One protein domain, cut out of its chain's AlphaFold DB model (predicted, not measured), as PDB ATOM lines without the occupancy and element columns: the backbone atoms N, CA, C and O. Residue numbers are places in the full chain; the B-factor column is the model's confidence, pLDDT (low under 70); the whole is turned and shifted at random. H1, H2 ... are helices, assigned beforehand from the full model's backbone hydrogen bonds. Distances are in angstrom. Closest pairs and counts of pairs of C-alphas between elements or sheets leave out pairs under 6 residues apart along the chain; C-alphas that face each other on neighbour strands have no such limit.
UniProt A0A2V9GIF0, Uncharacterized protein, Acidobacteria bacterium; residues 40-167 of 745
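AT A GLANCE: This is residues 40 to 167 of the 745 residues of an uncharacterized protein of Acidobacteria bacterium (UniProt A0A2V9GIF0). An elongated body with little regular structure: seven short helices are set among long stretches with no named element, and H2, H3 and H5 touch in turn, H2 with H3 and H3 with H5. Residues 42 to 47 and 100 to 105 stick out. The printed part has 128 residues, 32 of them in named helices, H1 to H7, with no named strand; the class is all helix. It is compact, with a radius of gyration of the C-alphas of 16.0 A and spans of 51 by 29 by 29 A.

IN THESE COORDINATES: H2, residues 67 to 74, is longest at 10.4 A, from (185.894, 137.433, 230.880). The others are H1, 62 to 65; H3, 79 to 82; H4, 91 to 94; H5, 119 to 122; H6, 135 to 138; and H7, 146 to 149, ending at (194.817, 143.116, 233.240).

HOW THE PARTS SIT: H2 touches H3, closest C-alphas Leu 73 and Ala 81, 5.0 A. H3 touches H5, closest C-alphas Tyr 79 and Thr 122, 4.3 A. H2 is close but not clearly touching to H1 and H7. H4 and H6 touch no helix. Every O i to N i+4 pair in H2 is within hydrogen-bond range; the others are too short for one.

THE WHOLE: The farthest C-alphas, Gly 54 and Lys 129, are 51.9 A apart. H4 to H5 and H5 to H6 are long links. The printed part has no cut; residues 55 to 56 are under pLDDT 70.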
ATOM      1  N   SER A  40     174.970 149.941 238.518       85.12
ATOM      2  CA  SER A  40     174.649 150.441 237.171       85.12
ATOM      3  C   SER A  40     173.685 149.543 236.389       85.12
ATOM      4  O   SER A  40     173.198 149.962 235.345       85.12
ATOM      5  N   LEU A  41     173.461 148.315 236.866       85.62
ATOM      6  CA  LEU A  41     172.501 147.347 236.339       85.62
ATOM      7  C   LEU A  41     171.173 147.353 237.130       85.62
ATOM      8  O   LEU A  41     170.302 146.511 236.900       85.62
ATOM      9  N   SER A  42     171.012 148.277 238.087       79.94
ATOM     10  CA  SER A  42     169.779 148.433 238.859       79.94
ATOM     11  C   SER A  42     168.686 149.054 237.988       79.94
ATOM     12  O   SER A  42     168.807 150.183 237.515       79.94
ATOM     13  N   GLY A  43     167.581 148.335 237.799       77.44
ATOM     14  CA  GLY A  43     166.414 148.836 237.077       77.44
ATOM     15  C   GLY A  43     165.357 147.757 236.863       77.44
ATOM     16  O   GLY A  43     165.675 146.576 236.760       77.44
ATOM     17  N   THR A  44     164.090 148.159 236.756       70.62
ATOM     18  CA  THR A  44     162.932 147.245 236.661       70.62
ATOM     19  C   THR A  44     162.934 146.351 235.416       70.62
ATOM     20  O   THR A  44     162.275 145.316 235.412       70.62
ATOM     21  N   ILE A  45     163.691 146.719 234.378       75.25
ATOM     22  CA  ILE A  45     163.786 145.994 233.098       75.25
ATOM     23  C   ILE A  45     165.150 145.328 232.857       75.25
ATOM     24  O   ILE A  45     165.338 144.660 231.843       75.25
ATOM     25  N   GLN A  46     166.117 145.489 233.765       83.38
ATOM     26  CA  GLN A  46     167.504 145.056 233.538       83.38
ATOM     27  C   GLN A  46     167.802 143.637 234.049       83.38
ATOM     28  O   GLN A  46     168.896 143.119 233.822       83.38
ATOM     29  N   CYS A  47     166.812 142.958 234.638       82.88
ATOM     30  CA  CYS A  47     166.930 141.598 235.176       82.88
ATOM     31  C   CYS A  47     167.429 140.574 234.133       82.88
ATOM     32  O   CYS A  47     168.212 139.685 234.464       82.88
ATOM     33  N   ALA A  48     167.034 140.719 232.859       84.94
ATOM     34  CA  ALA A  48     167.419 139.823 231.755       84.94
ATOM     35  C   ALA A  48     168.908 139.897 231.353       84.94
ATOM     36  O   ALA A  48     169.401 139.044 230.603       84.94
ATOM     37  N   THR A  49     169.621 140.916 231.846       86.69
ATOM     38  CA  THR A  49     171.069 141.072 231.659       86.69
ATOM     39  C   THR A  49     171.828 139.991 232.421       86.69
ATOM     40  O   THR A  49     172.804 139.450 231.911       86.69
ATOM     41  N   CYS A  50     171.340 139.633 233.612       85.81
ATOM     42  CA  CYS A  50     171.959 138.627 234.471       85.81
ATOM     43  C   CYS A  50     171.217 137.287 234.426       85.81
ATOM     44  O   CYS A  50     171.865 136.251 234.534       85.81
ATOM     45  N   HIS A  51     169.892 137.289 234.243       86.50
ATOM     46  CA  HIS A  51     169.049 136.092 234.282       86.50
ATOM     47  C   HIS A  51     168.639 135.597 232.894       86.50
ATOM     48  O   HIS A  51     168.282 136.373 232.005       86.50
ATOM     49  N   GLN A  52     168.602 134.274 232.736       85.19
ATOM     50  CA  GLN A  52     167.972 133.608 231.603       85.19
ATOM     51  C   GLN A  52     166.595 133.064 232.001       85.19
ATOM     52  O   GLN A  52     166.478 132.120 232.784       85.19
ATOM     53  N   PHE A  53     165.543 133.655 231.435       80.94
ATOM     54  CA  PHE A  53     164.158 133.231 231.652       80.94
ATOM     55  C   PHE A  53     163.799 132.004 230.798       80.94
ATOM     56  O   PHE A  53     164.362 131.808 229.722       80.94
ATOM     57  N   GLY A  54     162.859 131.181 231.276       72.88
ATOM     58  CA  GLY A  54     162.365 130.001 230.547       72.88
ATOM     59  C   GLY A  54     163.142 128.701 230.789       72.88
ATOM     60  O   GLY A  54     162.980 127.748 230.034       72.88
ATOM     61  N   THR A  55     163.974 128.642 231.832       68.00
ATOM     62  CA  THR A  55     164.709 127.433 232.238       68.00
ATOM     63  C   THR A  55     164.156 126.879 233.553       68.00
ATOM     64  O   THR A  55     163.727 127.635 234.423       68.00
ATOM     65  N   SER A  56     164.150 125.552 233.716       68.44
ATOM     66  CA  SER A  56     163.668 124.866 234.929       68.44
ATOM     67  C   SER A  56     164.615 125.001 236.130       68.44
ATOM     68  O   SER A  56     164.239 124.675 237.255       68.44
ATOM     69  N   THR A  57     165.827 125.521 235.918       70.12
ATOM     70  CA  THR A  57     166.803 125.852 236.964       70.12
ATOM     71  C   THR A  57     167.345 127.263 236.759       70.12
ATOM     72  O   THR A  57     167.649 127.600 235.613       70.12
ATOM     73  N   PRO A  58     167.564 128.060 237.826       72.31
ATOM     74  CA  PRO A  58     168.142 129.397 237.708       72.31
ATOM     75  C   PRO A  58     169.453 129.375 236.917       72.31
ATOM     76  O   PRO A  58     170.441 128.777 237.352       72.31
ATOM     77  N   THR A  59     169.428 130.001 235.741       82.31
ATOM     78  CA  THR A  59     170.572 130.117 234.831       82.31
ATOM     79  C   THR A  59     170.911 131.593 234.659       82.31
ATOM     80  O   THR A  59     170.021 132.432 234.488       82.31
ATOM     81  N   PHE A  60     172.199 131.904 234.722       87.69
ATOM     82  CA  PHE A  60     172.756 133.247 234.761       87.69
ATOM     83  C   PHE A  60     173.764 133.472 233.630       87.69
ATOM     84  O   PHE A  60     174.321 132.529 233.077       87.69
ATOM     85  N   LYS A  61     174.036 134.738 233.309       89.25
ATOM     86  CA  LYS A  61     174.964 135.161 232.243       89.25
ATOM     87  C   LYS A  61     176.264 135.774 232.781       89.25
ATOM     88  O   LYS A  61     176.831 136.687 232.189       89.25
ATOM     89  N   CYS A  62     176.751 135.299 233.928       88.38
ATOM     90  CA  CYS A  62     177.886 135.907 234.637       88.38
ATOM     91  C   CYS A  62     179.149 136.013 233.756       88.38
ATOM     92  O   CYS A  62     179.796 137.062 233.698       88.38
ATOM     93  N   LEU A  63     179.480 134.948 233.019       89.31
ATOM     94  CA  LEU A  63     180.689 134.867 232.187       89.31
ATOM     95  C   LEU A  63     180.620 135.689 230.883       89.31
ATOM     96  O   LEU A  63     181.631 135.851 230.187       89.31
ATOM     97  N   ASP A  64     179.460 136.255 230.544       89.12
ATOM     98  CA  ASP A  64     179.339 137.179 229.411       89.12
ATOM     99  C   ASP A  64     180.049 138.503 229.714       89.12
ATOM    100  O   ASP A  64     180.703 139.077 228.838       89.12
ATOM    101  N   CYS A  65     180.020 138.927 230.980       87.88
ATOM    102  CA  CYS A  65     180.698 140.127 231.456       87.88
ATOM    103  C   CYS A  65     182.060 139.829 232.104       87.88
ATOM    104  O   CYS A  65     183.009 140.563 231.818       87.88
ATOM    105  N   HIS A  66     182.175 138.754 232.894       90.31
ATOM    106  CA  HIS A  66     183.383 138.365 233.641       90.31
ATOM    107  C   HIS A  66     184.346 137.501 232.814       90.31
ATOM    108  O   HIS A  66     184.506 136.294 233.041       90.31
ATOM    109  N   LYS A  67     184.986 138.118 231.816       90.94
ATOM    110  CA  LYS A  67     185.894 137.433 230.880       90.94
ATOM    111  C   LYS A  67     187.178 136.937 231.541       90.94
ATOM    112  O   LYS A  67     187.690 135.898 231.134       90.94
ATOM    113  N   GLU A  68     187.647 137.608 232.585       90.38
ATOM    114  CA  GLU A  68     188.771 137.188 233.420       90.38
ATOM    115  C   GLU A  68     188.520 135.821 234.081       90.38
ATOM    116  O   GLU A  68     189.380 134.940 234.051       90.38
ATOM    117  N   VAL A  69     187.308 135.597 234.598       89.62
ATOM    118  CA  VAL A  69     186.920 134.323 235.222       89.62
ATOM    119  C   VAL A  69     186.717 133.252 234.154       89.62
ATOM    120  O   VAL A  69     187.214 132.136 234.302       89.62
ATOM    121  N   ALA A  70     186.045 133.597 233.051       90.12
ATOM    122  CA  ALA A  70     185.827 132.685 231.930       90.12
ATOM    123  C   ALA A  70     187.153 132.163 231.350       90.12
ATOM    124  O   ALA A  70     187.297 130.964 231.111       90.12
ATOM    125  N   HIS A  71     188.139 133.050 231.187       89.19
ATOM    126  CA  HIS A  71     189.471 132.701 230.703       89.19
ATOM    127  C   HIS A  71     190.178 131.710 231.640       89.19
ATOM    128  O   HIS A  71     190.675 130.676 231.195       89.19
ATOM    129  N   ARG A  72     190.163 131.973 232.951       88.25
ATOM    130  CA  ARG A  72     190.801 131.121 233.970       88.25
ATOM    131  C   ARG A  72     190.136 129.748 234.103       88.25
ATOM    132  O   ARG A  72     190.836 128.744 234.240       88.25
ATOM    133  N   LEU A  73     188.806 129.689 234.000       89.00
ATOM    134  CA  LEU A  73     188.052 128.433 233.955       89.00
ATOM    135  C   LEU A  73     188.434 127.594 232.728       89.00
ATOM    136  O   LEU A  73     188.720 126.406 232.873       89.00
ATOM    137  N   ALA A  74     188.509 128.211 231.543       88.94
ATOM    138  CA  ALA A  74     188.939 127.533 230.319       88.94
ATOM    139  C   ALA A  74     190.393 127.030 230.415       88.94
ATOM    140  O   ALA A  74     190.690 125.911 229.999       88.94
ATOM    141  N   ALA A  75     191.277 127.817 231.032       87.81
ATOM    142  CA  ALA A  75     192.673 127.462 231.279       87.81
ATOM    143  C   ALA A  75     192.878 126.460 232.434       87.81
ATOM    144  O   ALA A  75     194.013 126.072 232.704       87.81
ATOM    145  N   LYS A  76     191.810 126.048 233.136       88.81
ATOM    146  CA  LYS A  76     191.855 125.191 234.337       88.81
ATOM    147  C   LYS A  76     192.807 125.710 235.428       88.81
ATOM    148  O   LYS A  76     193.459 124.930 236.119       88.81
ATOM    149  N   HIS A  77     192.886 127.029 235.593       86.81
ATOM    150  CA  HIS A  77     193.867 127.683 236.456       86.81
ATOM    151  C   HIS A  77     193.189 128.582 237.500       86.81
ATOM    152  O   HIS A  77     192.303 129.372 237.178       86.81
ATOM    153  N   GLY A  78     193.646 128.509 238.752       88.62
ATOM    154  CA  GLY A  78     193.185 129.354 239.851       88.62
ATOM    155  C   GLY A  78     192.007 128.754 240.619       88.62
ATOM    156  O   GLY A  78     191.486 127.694 240.275       88.62
ATOM    157  N   TYR A  79     191.570 129.459 241.665       89.56
ATOM    158  CA  TYR A  79     190.581 128.954 242.625       89.56
ATOM    159  C   TYR A  79     189.272 128.480 241.979       89.56
ATOM    160  O   TYR A  79     188.830 127.359 242.213       89.56
ATOM    161  N   HIS A  80     188.692 129.297 241.093       89.69
ATOM    162  CA  HIS A  80     187.423 128.982 240.429       89.69
ATOM    163  C   HIS A  80     187.477 127.698 239.587       89.69
ATOM    164  O   HIS A  80     186.477 126.991 239.492       89.69
ATOM    165  N   ALA A  81     188.628 127.366 238.999       87.81
ATOM    166  CA  ALA A  81     188.792 126.113 238.268       87.81
ATOM    167  C   ALA A  81     188.951 124.910 239.212       87.81
ATOM    168  O   ALA A  81     188.437 123.829 238.925       87.81
ATOM    169  N   GLN A  82     189.629 125.093 240.350       86.88
ATOM    170  CA  GLN A  82     189.914 124.008 241.295       86.88
ATOM    171  C   GLN A  82     188.692 123.533 242.082       86.88
ATOM    172  O   GLN A  82     188.632 122.361 242.448       86.88
ATOM    173  N   ILE A  83     187.690 124.391 242.281       84.94
ATOM    174  CA  ILE A  83     186.433 124.015 242.948       84.94
ATOM    175  C   ILE A  83     185.496 123.153 242.077       84.94
ATOM    176  O   ILE A  83     184.435 122.759 242.555       84.94
ATOM    177  N   GLN A  84     185.872 122.850 240.824       80.56
ATOM    178  CA  GLN A  84     185.168 121.928 239.915       80.56
ATOM    179  C   GLN A  84     183.650 122.180 239.824       80.56
ATOM    180  O   GLN A  84     182.837 121.264 239.966       80.56
ATOM    181  N   MET A  85     183.257 123.439 239.595       82.19
ATOM    182  CA  MET A  85     181.844 123.805 239.429       82.19
ATOM    183  C   MET A  85     181.206 123.013 238.283       82.19
ATOM    184  O   MET A  85     181.775 122.914 237.195       82.19
ATOM    185  N   LYS A  86     180.005 122.472 238.518       75.44
ATOM    186  CA  LYS A  86     179.285 121.667 237.520       75.44
ATOM    187  C   LYS A  86     178.630 122.554 236.467       75.44
ATOM    188  O   LYS A  86     178.548 122.155 235.311       75.44
ATOM    189  N   ASN A  87     178.167 123.741 236.860       77.62
ATOM    190  CA  ASN A  87     177.615 124.727 235.937       77.62
ATOM    191  C   ASN A  87     178.035 126.157 236.343       77.62
ATOM    192  O   ASN A  87     177.403 126.746 237.224       77.62
ATOM    193  N   PRO A  88     179.046 126.755 235.680       70.88
ATOM    194  CA  PRO A  88     179.555 128.094 236.001       70.88
ATOM    195  C   PRO A  88     178.639 129.247 235.537       70.88
ATOM    196  O   PRO A  88     178.974 130.416 235.708       70.88
ATOM    197  N   ASN A  89     177.467 128.927 234.986       74.31
ATOM    198  CA  ASN A  89     176.360 129.848 234.728       74.31
ATOM    199  C   ASN A  89     175.092 129.428 235.502       74.31
ATOM    200  O   ASN A  89     173.997 129.895 235.215       74.31
ATOM    201  N   GLY A  90     175.208 128.514 236.468       74.88
ATOM    202  CA  GLY A  90     174.108 128.050 237.310       74.88
ATOM    203  C   GLY A  90     174.229 128.545 238.750       74.88
ATOM    204  O   GLY A  90     174.890 129.538 239.050       74.88
ATOM    205  N   LYS A  91     173.613 127.810 239.677       75.75
ATOM    206  CA  LYS A  91     173.592 128.140 241.113       75.75
ATOM    207  C   LYS A  91     174.959 128.107 241.826       75.75
ATOM    208  O   LYS A  91     175.049 128.551 242.966       75.75
ATOM    209  N   ASP A  92     176.003 127.574 241.192       83.12
ATOM    210  CA  ASP A  92     177.309 127.361 241.833       83.12
ATOM    211  C   ASP A  92     178.032 128.692 242.128       83.12
ATOM    212  O   ASP A  92     178.647 128.838 243.184       83.12
ATOM    213  N   CYS A  93     177.892 129.694 241.248       85.81
ATOM    214  CA  CYS A  93     178.509 131.016 241.411       85.81
ATOM    215  C   CYS A  93     177.847 131.824 242.534       85.81
ATOM    216  O   CYS A  93     178.529 132.438 243.355       85.81
ATOM    217  N   VAL A  94     176.513 131.784 242.611       84.88
ATOM    218  CA  VAL A  94     175.730 132.580 243.573       84.88
ATOM    219  C   VAL A  94     175.834 132.076 245.011       84.88
ATOM    220  O   VAL A  94     175.413 132.769 245.925       84.88
ATOM    221  N   ARG A  95     176.442 130.903 245.248       83.50
ATOM    222  CA  ARG A  95     176.800 130.462 246.606       83.50
ATOM    223  C   ARG A  95     177.819 131.401 247.255       83.50
ATOM    224  O   ARG A  95     177.756 131.629 248.456       83.50
ATOM    225  N   CYS A  96     178.750 131.927 246.460       86.31
ATOM    226  CA  CYS A  96     179.806 132.817 246.938       86.31
ATOM    227  C   CYS A  96     179.622 134.260 246.446       86.31
ATOM    228  O   CYS A  96     180.174 135.164 247.058       86.31
ATOM    229  N   HIS A  97     178.852 134.492 245.378       89.31
ATOM    230  CA  HIS A  97     178.599 135.819 244.811       89.31
ATOM    231  C   HIS A  97     177.140 136.258 245.016       89.31
ATOM    232  O   HIS A  97     176.271 135.940 244.205       89.31
ATOM    233  N   LEU A  98     176.872 136.977 246.107       87.06
ATOM    234  CA  LEU A  98     175.527 137.354 246.558       87.06
ATOM    235  C   LEU A  98     175.244 138.836 246.265       87.06
ATOM    236  O   LEU A  98     175.777 139.712 246.942       87.06
ATOM    237  N   ASP A  99     174.408 139.117 245.261       87.69
ATOM    238  CA  ASP A  99     174.245 140.485 244.740       87.69
ATOM    239  C   ASP A  99     173.051 141.262 245.319       87.69
ATOM    240  O   ASP A  99     173.177 142.433 245.644       87.69
ATOM    241  N   HIS A 100     171.897 140.620 245.517       88.38
ATOM    242  CA  HIS A 100     170.638 141.294 245.888       88.38
ATOM    243  C   HIS A 100     170.488 141.649 247.382       88.38
ATOM    244  O   HIS A 100     169.379 141.885 247.859       88.38
ATOM    245  N   ASN A 101     171.584 141.669 248.139       87.06
ATOM    246  CA  ASN A 101     171.561 141.805 249.599       87.06
ATOM    247  C   ASN A 101     171.799 143.242 250.097       87.06
ATOM    248  O   ASN A 101     171.986 143.444 251.296       87.06
ATOM    249  N   GLY A 102     171.794 144.238 249.207       85.38
ATOM    250  CA  GLY A 102     172.072 145.629 249.561       85.38
ATOM    251  C   GLY A 102     173.300 146.204 248.875       85.38
ATOM    252  O   GLY A 102     174.264 145.492 248.601       85.38
ATOM    253  N   GLU A 103     173.293 147.521 248.660       84.94
ATOM    254  CA  GLU A 103     174.408 148.225 248.012       84.94
ATOM    255  C   GLU A 103     175.724 148.046 248.786       84.94
ATOM    256  O   GLU A 103     176.775 147.827 248.180       84.94
ATOM    257  N   ASP A 104     175.652 148.069 250.118       85.12
ATOM    258  CA  ASP A 104     176.801 147.916 251.014       85.12
ATOM    259  C   ASP A 104     177.139 146.451 251.343       85.12
ATOM    260  O   ASP A 104     178.109 146.182 252.057       85.12
ATOM    261  N   PHE A 105     176.373 145.481 250.827       84.44
ATOM    262  CA  PHE A 105     176.669 144.069 251.045       84.44
ATOM    263  C   PHE A 105     177.900 143.645 250.236       84.44
ATOM    264  O   PHE A 105     178.037 143.932 249.044       84.44
ATOM    265  N   GLY A 106     178.821 142.935 250.889       83.44
ATOM    266  CA  GLY A 106     180.001 142.392 250.229       83.44
ATOM    267  C   GLY A 106     179.605 141.319 249.220       83.44
ATOM    268  O   GLY A 106     179.197 140.234 249.617       83.44
ATOM    269  N   LEU A 107     179.780 141.605 247.925       86.69
ATOM    270  CA  LEU A 107     179.403 140.684 246.847       86.69
ATOM    271  C   LEU A 107     180.023 139.291 247.017       86.69
ATOM    272  O   LEU A 107     179.389 138.302 246.679       86.69
ATOM    273  N   ILE A 108     181.256 139.208 247.525       88.56
ATOM    274  CA  ILE A 108     181.991 137.949 247.683       88.56
ATOM    275  C   ILE A 108     181.894 137.471 249.133       88.56
ATOM    276  O   ILE A 108     182.449 138.097 250.040       88.56
ATOM    277  N   HIS A 109     181.248 136.327 249.334       86.75
ATOM    278  CA  HIS A 109     181.242 135.592 250.588       86.75
ATOM    279  C   HIS A 109     182.465 134.670 250.676       86.75
ATOM    280  O   HIS A 109     182.653 133.781 249.845       86.75
ATOM    281  N   TRP A 110     183.299 134.895 251.694       84.62
ATOM    282  CA  TRP A 110     184.489 134.094 251.975       84.62
ATOM    283  C   TRP A 110     184.231 133.177 253.167       84.62
ATOM    284  O   TRP A 110     183.957 133.667 254.259       84.62
ATOM    285  N   GLU A 111     184.408 131.869 252.990       77.00
ATOM    286  CA  GLU A 111     184.323 130.890 254.076       77.00
ATOM    287  C   GLU A 111     185.732 130.372 254.427       77.00
ATOM    288  O   GLU A 111     186.399 129.822 253.546       77.00
ATOM    289  N   PRO A 112     186.227 130.521 255.676       73.19
ATOM    290  CA  PRO A 112     185.646 131.261 256.808       73.19
ATOM    291  C   PRO A 112     185.906 132.782 256.771       73.19
ATOM    292  O   PRO A 112     185.178 133.545 257.399       73.19
ATOM    293  N   SER A 113     186.951 133.241 256.072       86.38
ATOM    294  CA  SER A 113     187.214 134.662 255.807       86.38
ATOM    295  C   SER A 113     188.305 134.834 254.747       86.38
ATOM    296  O   SER A 113     189.136 133.947 254.554       86.38
ATOM    297  N   GLN A 114     188.376 136.008 254.110       86.12
ATOM    298  CA  GLN A 114     189.437 136.336 253.147       86.12
ATOM    299  C   GLN A 114     190.846 136.221 253.762       86.12
ATOM    300  O   GLN A 114     191.784 135.791 253.099       86.12
ATOM    301  N   LYS A 115     191.005 136.573 255.047       85.00
ATOM    302  CA  LYS A 115     192.299 136.500 255.753       85.00
ATOM    303  C   LYS A 115     192.773 135.067 255.997       85.00
ATOM    304  O   LYS A 115     193.961 134.856 256.209       85.00
ATOM    305  N   GLN A 116     191.851 134.112 256.009       86.56
ATOM    306  CA  GLN A 116     192.123 132.694 256.244       86.56
ATOM    307  C   GLN A 116     192.098 131.883 254.945       86.56
ATOM    308  O   GLN A 116     192.093 130.654 254.994       86.56
ATOM    309  N   PHE A 117     192.062 132.552 253.790       89.00
ATOM    310  CA  PHE A 117     192.048 131.880 252.504       89.00
ATOM    311  C   PHE A 117     193.346 131.094 252.282       89.00
ATOM    312  O   PHE A 117     194.448 131.637 252.362       89.00
ATOM    313  N   ASP A 118     193.206 129.806 251.979       88.56
ATOM    314  CA  ASP A 118     194.335 128.927 251.709       88.56
ATOM    315  C   ASP A 118     194.760 129.025 250.240       88.56
ATOM    316  O   ASP A 118     194.085 128.528 249.336       88.56
ATOM    317  N   HIS A 119     195.925 129.629 249.997       90.88
ATOM    318  CA  HIS A 119     196.438 129.844 248.645       90.88
ATOM    319  C   HIS A 119     196.723 128.530 247.889       90.88
ATOM    320  O   HIS A 119     196.733 128.527 246.656       90.88
ATOM    321  N   ARG A 120     196.865 127.389 248.585       89.56
ATOM    322  CA  ARG A 120     196.995 126.063 247.948       89.56
ATOM    323  C   ARG A 120     195.797 125.734 247.056       89.56
ATOM    324  O   ARG A 120     195.980 125.091 246.027       89.56
ATOM    325  N   LEU A 121     194.615 126.262 247.385       89.12
ATOM    326  CA  LEU A 121     193.377 126.114 246.608       89.12
ATOM    327  C   LEU A 121     193.395 126.877 245.273       89.12
ATOM    328  O   LEU A 121     192.433 126.830 244.515       89.12
ATOM    329  N   THR A 122     194.459 127.623 244.973       88.06
ATOM    330  CA  THR A 122     194.645 128.275 243.667       88.06
ATOM    331  C   THR A 122     195.550 127.475 242.729       88.06
ATOM    332  O   THR A 122     195.617 127.783 241.539       88.06
ATOM    333  N   GLY A 123     196.264 126.468 243.253       86.19
ATOM    334  CA  GLY A 123     197.344 125.771 242.547       86.19
ATOM    335  C   GLY A 123     198.697 126.479 242.608       86.19
ATOM    336  O   GLY A 123     199.655 125.993 242.018       86.19
ATOM    337  N   TYR A 124     198.796 127.601 243.326       87.38
ATOM    338  CA  TYR A 124     200.054 128.289 243.606       87.38
ATOM    339  C   TYR A 124     200.340 128.248 245.106       87.38
ATOM    340  O   TYR A 124     199.653 128.898 245.894       87.38
ATOM    341  N   VAL A 125     201.330 127.461 245.518       89.12
ATOM    342  CA  VAL A 125     201.702 127.344 246.932       89.12
ATOM    343  C   VAL A 125     202.640 128.491 247.294       89.12
ATOM    344  O   VAL A 125     203.677 128.680 246.663       89.12
ATOM    345  N   LEU A 126     202.280 129.269 248.315       89.94
ATOM    346  CA  LEU A 126     203.158 130.311 248.836       89.94
ATOM    347  C   LEU A 126     204.213 129.670 249.738       89.94
ATOM    348  O   LEU A 126     203.909 129.222 250.841       89.94
ATOM    349  N   GLU A 127     205.455 129.633 249.261       88.94
ATOM    350  CA  GLU A 127     206.581 129.036 249.976       88.94
ATOM    351  C   GLU A 127     207.518 130.082 250.590       88.94
ATOM    352  O   GLU A 127     207.671 131.213 250.110       88.94
ATOM    353  N   GLY A 128     208.175 129.681 251.678       90.38
ATOM    354  CA  GLY A 128     209.175 130.476 252.376       90.38
ATOM    355  C   GLY A 128     208.689 131.871 252.753       90.38
ATOM    356  O   GLY A 128     207.668 132.030 253.422       90.38
ATOM    357  N   LYS A 129     209.430 132.905 252.342       90.06
ATOM    358  CA  LYS A 129     209.101 134.299 252.681       90.06
ATOM    359  C   LYS A 129     207.790 134.794 252.063       90.06
ATOM    360  O   LYS A 129     207.265 135.789 252.552       90.06
ATOM    361  N   HIS A 130     207.245 134.106 251.060       91.19
ATOM    362  CA  HIS A 130     205.958 134.461 250.463       91.19
ATOM    363  C   HIS A 130     204.760 133.988 251.302       91.19
ATOM    364  O   HIS A 130     203.713 134.623 251.248       91.19
ATOM    365  N   ALA A 131     204.913 132.934 252.114       89.94
ATOM    366  CA  ALA A 131     203.819 132.328 252.886       89.94
ATOM    367  C   ALA A 131     203.183 133.274 253.922       89.94
ATOM    368  O   ALA A 131     202.010 133.138 254.249       89.94
ATOM    369  N   GLY A 132     203.962 134.226 254.448       85.44
ATOM    370  CA  GLY A 132     203.519 135.178 255.472       85.44
ATOM    371  C   GLY A 132     203.152 136.567 254.945       85.44
ATOM    372  O   GLY A 132     202.974 137.481 255.749       85.44
ATOM    373  N   LEU A 133     203.107 136.772 253.625       89.81
ATOM    374  CA  LEU A 133     202.783 138.078 253.049       89.81
ATOM    375  C   LEU A 133     201.277 138.340 253.077       89.81
ATOM    376  O   LEU A 133     200.466 137.466 252.780       89.81
ATOM    377  N   ALA A 134     200.911 139.582 253.388       90.50
ATOM    378  CA  ALA A 134     199.537 140.039 253.247       90.50
ATOM    379  C   ALA A 134     199.137 140.094 251.759       90.50
ATOM    380  O   ALA A 134     199.973 140.388 250.898       90.50
ATOM    381  N   CYS A 135     197.867 139.818 251.453       89.56
ATOM    382  CA  CYS A 135     197.381 139.642 250.080       89.56
ATOM    383  C   CYS A 135     197.698 140.849 249.182       89.56
ATOM    384  O   CYS A 135     198.147 140.685 248.051       89.56
ATOM    385  N   GLU A 136     197.534 142.065 249.700       89.00
ATOM    386  CA  GLU A 136     197.756 143.334 249.001       89.00
ATOM    387  C   GLU A 136     199.223 143.594 248.630       89.00
ATOM    388  O   GLU A 136     199.507 144.426 247.770       89.00
ATOM    389  N   LYS A 137     200.176 142.885 249.252       89.81
ATOM    390  CA  LYS A 137     201.595 142.968 248.878       89.81
ATOM    391  C   LYS A 137     201.891 142.234 247.573       89.81
ATOM    392  O   LYS A 137     202.856 142.595 246.905       89.81
ATOM    393  N   CYS A 138     201.070 141.248 247.223       88.94
ATOM    394  CA  CYS A 138     201.191 140.473 245.991       88.94
ATOM    395  C   CYS A 138     200.167 140.937 244.950       88.94
ATOM    396  O   CYS A 138     200.521 141.191 243.804       88.94
ATOM    397  N   HIS A 139     198.907 141.108 245.348       90.81
ATOM    398  CA  HIS A 139     197.804 141.524 244.480       90.81
ATOM    399  C   HIS A 139     197.767 143.044 244.302       90.81
ATOM    400  O   HIS A 139     196.817 143.717 244.688       90.81
ATOM    401  N   ALA A 140     198.832 143.583 243.708       90.56
ATOM    402  CA  ALA A 140     198.943 144.990 243.358       90.56
ATOM    403  C   ALA A 140     198.869 145.170 241.831       90.56
ATOM    404  O   ALA A 140     199.497 144.398 241.100       90.56
ATOM    405  N   PRO A 141     198.199 146.224 241.323       90.44
ATOM    406  CA  PRO A 141     198.133 146.500 239.887       90.44
ATOM    407  C   PRO A 141     199.502 146.592 239.197       90.44
ATOM    408  O   PRO A 141     199.615 146.253 238.026       90.44
ATOM    409  N   ALA A 142     200.545 147.003 239.927       89.81
ATOM    410  CA  ALA A 142     201.915 147.115 239.421       89.81
ATOM    411  C   ALA A 142     202.545 145.775 238.996       89.81
ATOM    412  O   ALA A 142     203.479 145.778 238.201       89.81
ATOM    413  N   TYR A 143     202.049 144.651 239.518       91.31
ATOM    414  CA  TYR A 143     202.557 143.309 239.210       91.31
ATOM    415  C   TYR A 143     201.648 142.539 238.249       91.31
ATOM    416  O   TYR A 143     201.919 141.379 237.933       91.31
ATOM    417  N   MET A 144     200.549 143.156 237.799       90.81
ATOM    418  CA  MET A 144     199.638 142.511 236.867       90.81
ATOM    419  C   MET A 144     200.268 142.431 235.478       90.81
ATOM    420  O   MET A 144     200.769 143.426 234.955       90.81
ATOM    421  N   VAL A 145     200.203 141.256 234.857       88.94
ATOM    422  CA  VAL A 145     200.590 141.090 233.456       88.94
ATOM    423  C   VAL A 145     199.548 141.747 232.553       88.94
ATOM    424  O   VAL A 145     198.347 141.728 232.847       88.94
ATOM    425  N   ALA A 146     200.014 142.380 231.475       88.56
ATOM    426  CA  ALA A 146     199.195 143.252 230.638       88.56
ATOM    427  C   ALA A 146     197.999 142.511 230.020       88.56
ATOM    428  O   ALA A 146     196.892 143.050 229.956       88.56
ATOM    429  N   GLU A 147     198.213 141.255 229.634       85.62
ATOM    430  CA  GLU A 147     197.234 140.394 228.975       85.62
ATOM    431  C   GLU A 147     196.046 140.096 229.899       85.62
ATOM    432  O   GLU A 147     194.889 140.225 229.507       85.62
ATOM    433  N   GLU A 148     196.321 139.762 231.161       84.44
ATOM    434  CA  GLU A 148     195.288 139.455 232.154       84.44
ATOM    435  C   GLU A 148     194.612 140.725 232.681       84.44
ATOM    436  O   GLU A 148     193.404 140.743 232.927       84.44
ATOM    437  N   ARG A 149     195.368 141.824 232.819       88.44
ATOM    438  CA  ARG A 149     194.817 143.116 233.240       88.44
ATOM    439  C   ARG A 149     193.742 143.612 232.276       88.44
ATOM    440  O   ARG A 149     192.759 144.193 232.745       88.44
ATOM    441  N   ALA A 150     193.916 143.385 230.974       89.75
ATOM    442  CA  ALA A 150     192.977 143.801 229.933       89.75
ATOM    443  C   ALA A 150     191.594 143.132 230.051       89.75
ATOM    444  O   ALA A 150     190.603 143.696 229.590       89.75
ATOM    445  N   LEU A 151     191.505 141.964 230.697       88.75
ATOM    446  CA  LEU A 151     190.250 141.222 230.862       88.75
ATOM    447  C   LEU A 151     189.411 141.715 232.054       88.75
ATOM    448  O   LEU A 151     188.203 141.493 232.081       88.75
ATOM    449  N   ILE A 152     190.023 142.404 233.023       89.19
ATOM    450  CA  ILE A 152     189.370 142.833 234.268       89.19
ATOM    451  C   ILE A 152     188.575 144.129 234.049       89.19
ATOM    452  O   ILE A 152     189.152 145.203 233.854       89.19
ATOM    453  N   LYS A 153     187.245 144.040 234.180       85.88
ATOM    454  CA  LYS A 153     186.307 145.177 234.041       85.88
ATOM    455  C   LYS A 153     186.014 145.942 235.337       85.88
ATOM    456  O   LYS A 153     185.314 146.953 235.312       85.88
ATOM    457  N   MET A 154     186.532 145.476 236.473       83.50
ATOM    458  CA  MET A 154     186.368 146.141 237.769       83.50
ATOM    459  C   MET A 154     186.950 147.566 237.736       83.50
ATOM    460  O   MET A 154     188.084 147.756 237.300       83.50
ATOM    461  N   LYS A 155     186.195 148.562 238.230       81.94
ATOM    462  CA  LYS A 155     186.647 149.969 238.286       81.94
ATOM    463  C   LYS A 155     187.887 150.144 239.166       81.94
ATOM    464  O   LYS A 155     188.840 150.805 238.768       81.94
ATOM    465  N   ASP A 156     187.872 149.539 240.351       85.62
ATOM    466  CA  ASP A 156     188.981 149.570 241.304       85.62
ATOM    467  C   ASP A 156     189.786 148.269 241.242       85.62
ATOM    468  O   ASP A 156     189.549 147.325 241.992       85.62
ATOM    469  N   VAL A 157     190.755 148.210 240.332       86.62
ATOM    470  CA  VAL A 157     191.561 146.997 240.127       86.62
ATOM    471  C   VAL A 157     192.528 146.669 241.249       86.62
ATOM    472  O   VAL A 157     193.040 145.555 241.280       86.62
ATOM    473  N   SER A 158     192.738 147.578 242.202       84.69
ATOM    474  CA  SER A 158     193.516 147.265 243.405       84.69
ATOM    475  C   SER A 158     192.840 146.206 244.282       84.69
ATOM    476  O   SER A 158     193.502 145.556 245.083       84.69
ATOM    477  N   LYS A 159     191.532 145.991 244.094       85.12
ATOM    478  CA  LYS A 159     190.743 144.965 244.784       85.12
ATOM    479  C   LYS A 159     190.650 143.646 244.017       85.12
ATOM    480  O   LYS A 159     189.990 142.719 244.482       85.12
ATOM    481  N   SER A 160     191.278 143.550 242.844       87.62
ATOM    482  CA  SER A 160     191.278 142.324 242.048       87.62
ATOM    483  C   SER A 160     192.360 141.356 242.520       87.62
ATOM    484  O   SER A 160     193.528 141.719 242.628       87.62
ATOM    485  N   PHE A 161     191.982 140.091 242.707       89.00
ATOM    486  CA  PHE A 161     192.922 138.991 242.953       89.00
ATOM    487  C   PHE A 161     193.426 138.326 241.657       89.00
ATOM    488  O   PHE A 161     194.252 137.418 241.702       89.00
ATOM    489  N   PHE A 162     192.958 138.786 240.494       87.69
ATOM    490  CA  PHE A 162     193.416 138.332 239.179       87.69
ATOM    491  C   PHE A 162     194.556 139.207 238.651       87.69
ATOM    492  O   PHE A 162     194.783 140.309 239.140       87.69
ATOM    493  N   GLY A 163     195.255 138.736 237.616       86.50
ATOM    494  CA  GLY A 163     196.254 139.536 236.904       86.50
ATOM    495  C   GLY A 163     197.707 139.153 237.163       86.50
ATOM    496  O   GLY A 163     198.561 139.570 236.398       86.50
ATOM    497  N   LEU A 164     198.014 138.348 238.182       87.88
ATOM    498  CA  LEU A 164     199.397 137.955 238.482       87.88
ATOM    499  C   LEU A 164     199.863 136.738 237.667       87.88
ATOM    500  O   LEU A 164     199.065 135.863 237.308       87.88
ATOM    501  N   SER A 165     201.176 136.679 237.429       85.38
ATOM    502  CA  SER A 165     201.899 135.533 236.863       85.38
ATOM    503  C   SER A 165     202.663 134.778 237.956       85.38
ATOM    504  O   SER A 165     203.034 135.362 238.969       85.38
ATOM    505  N   GLN A 166     202.926 133.487 237.733       83.56
ATOM    506  CA  GLN A 166     203.791 132.665 238.593       83.56
ATOM    507  C   GLN A 166     205.291 132.893 238.322       83.56
ATOM    508  O   GLN A 166     206.141 132.373 239.042       83.56
ATOM    509  N   ASN A 167     205.637 133.670 237.289       86.25
ATOM    510  CA  ASN A 167     207.019 134.037 237.001       86.25
ATOM    511  C   ASN A 167     207.571 134.982 238.079       86.25
ATOM    512  O   ASN A 167     206.854 135.826 238.610       86.25
TER     513      ASN A 167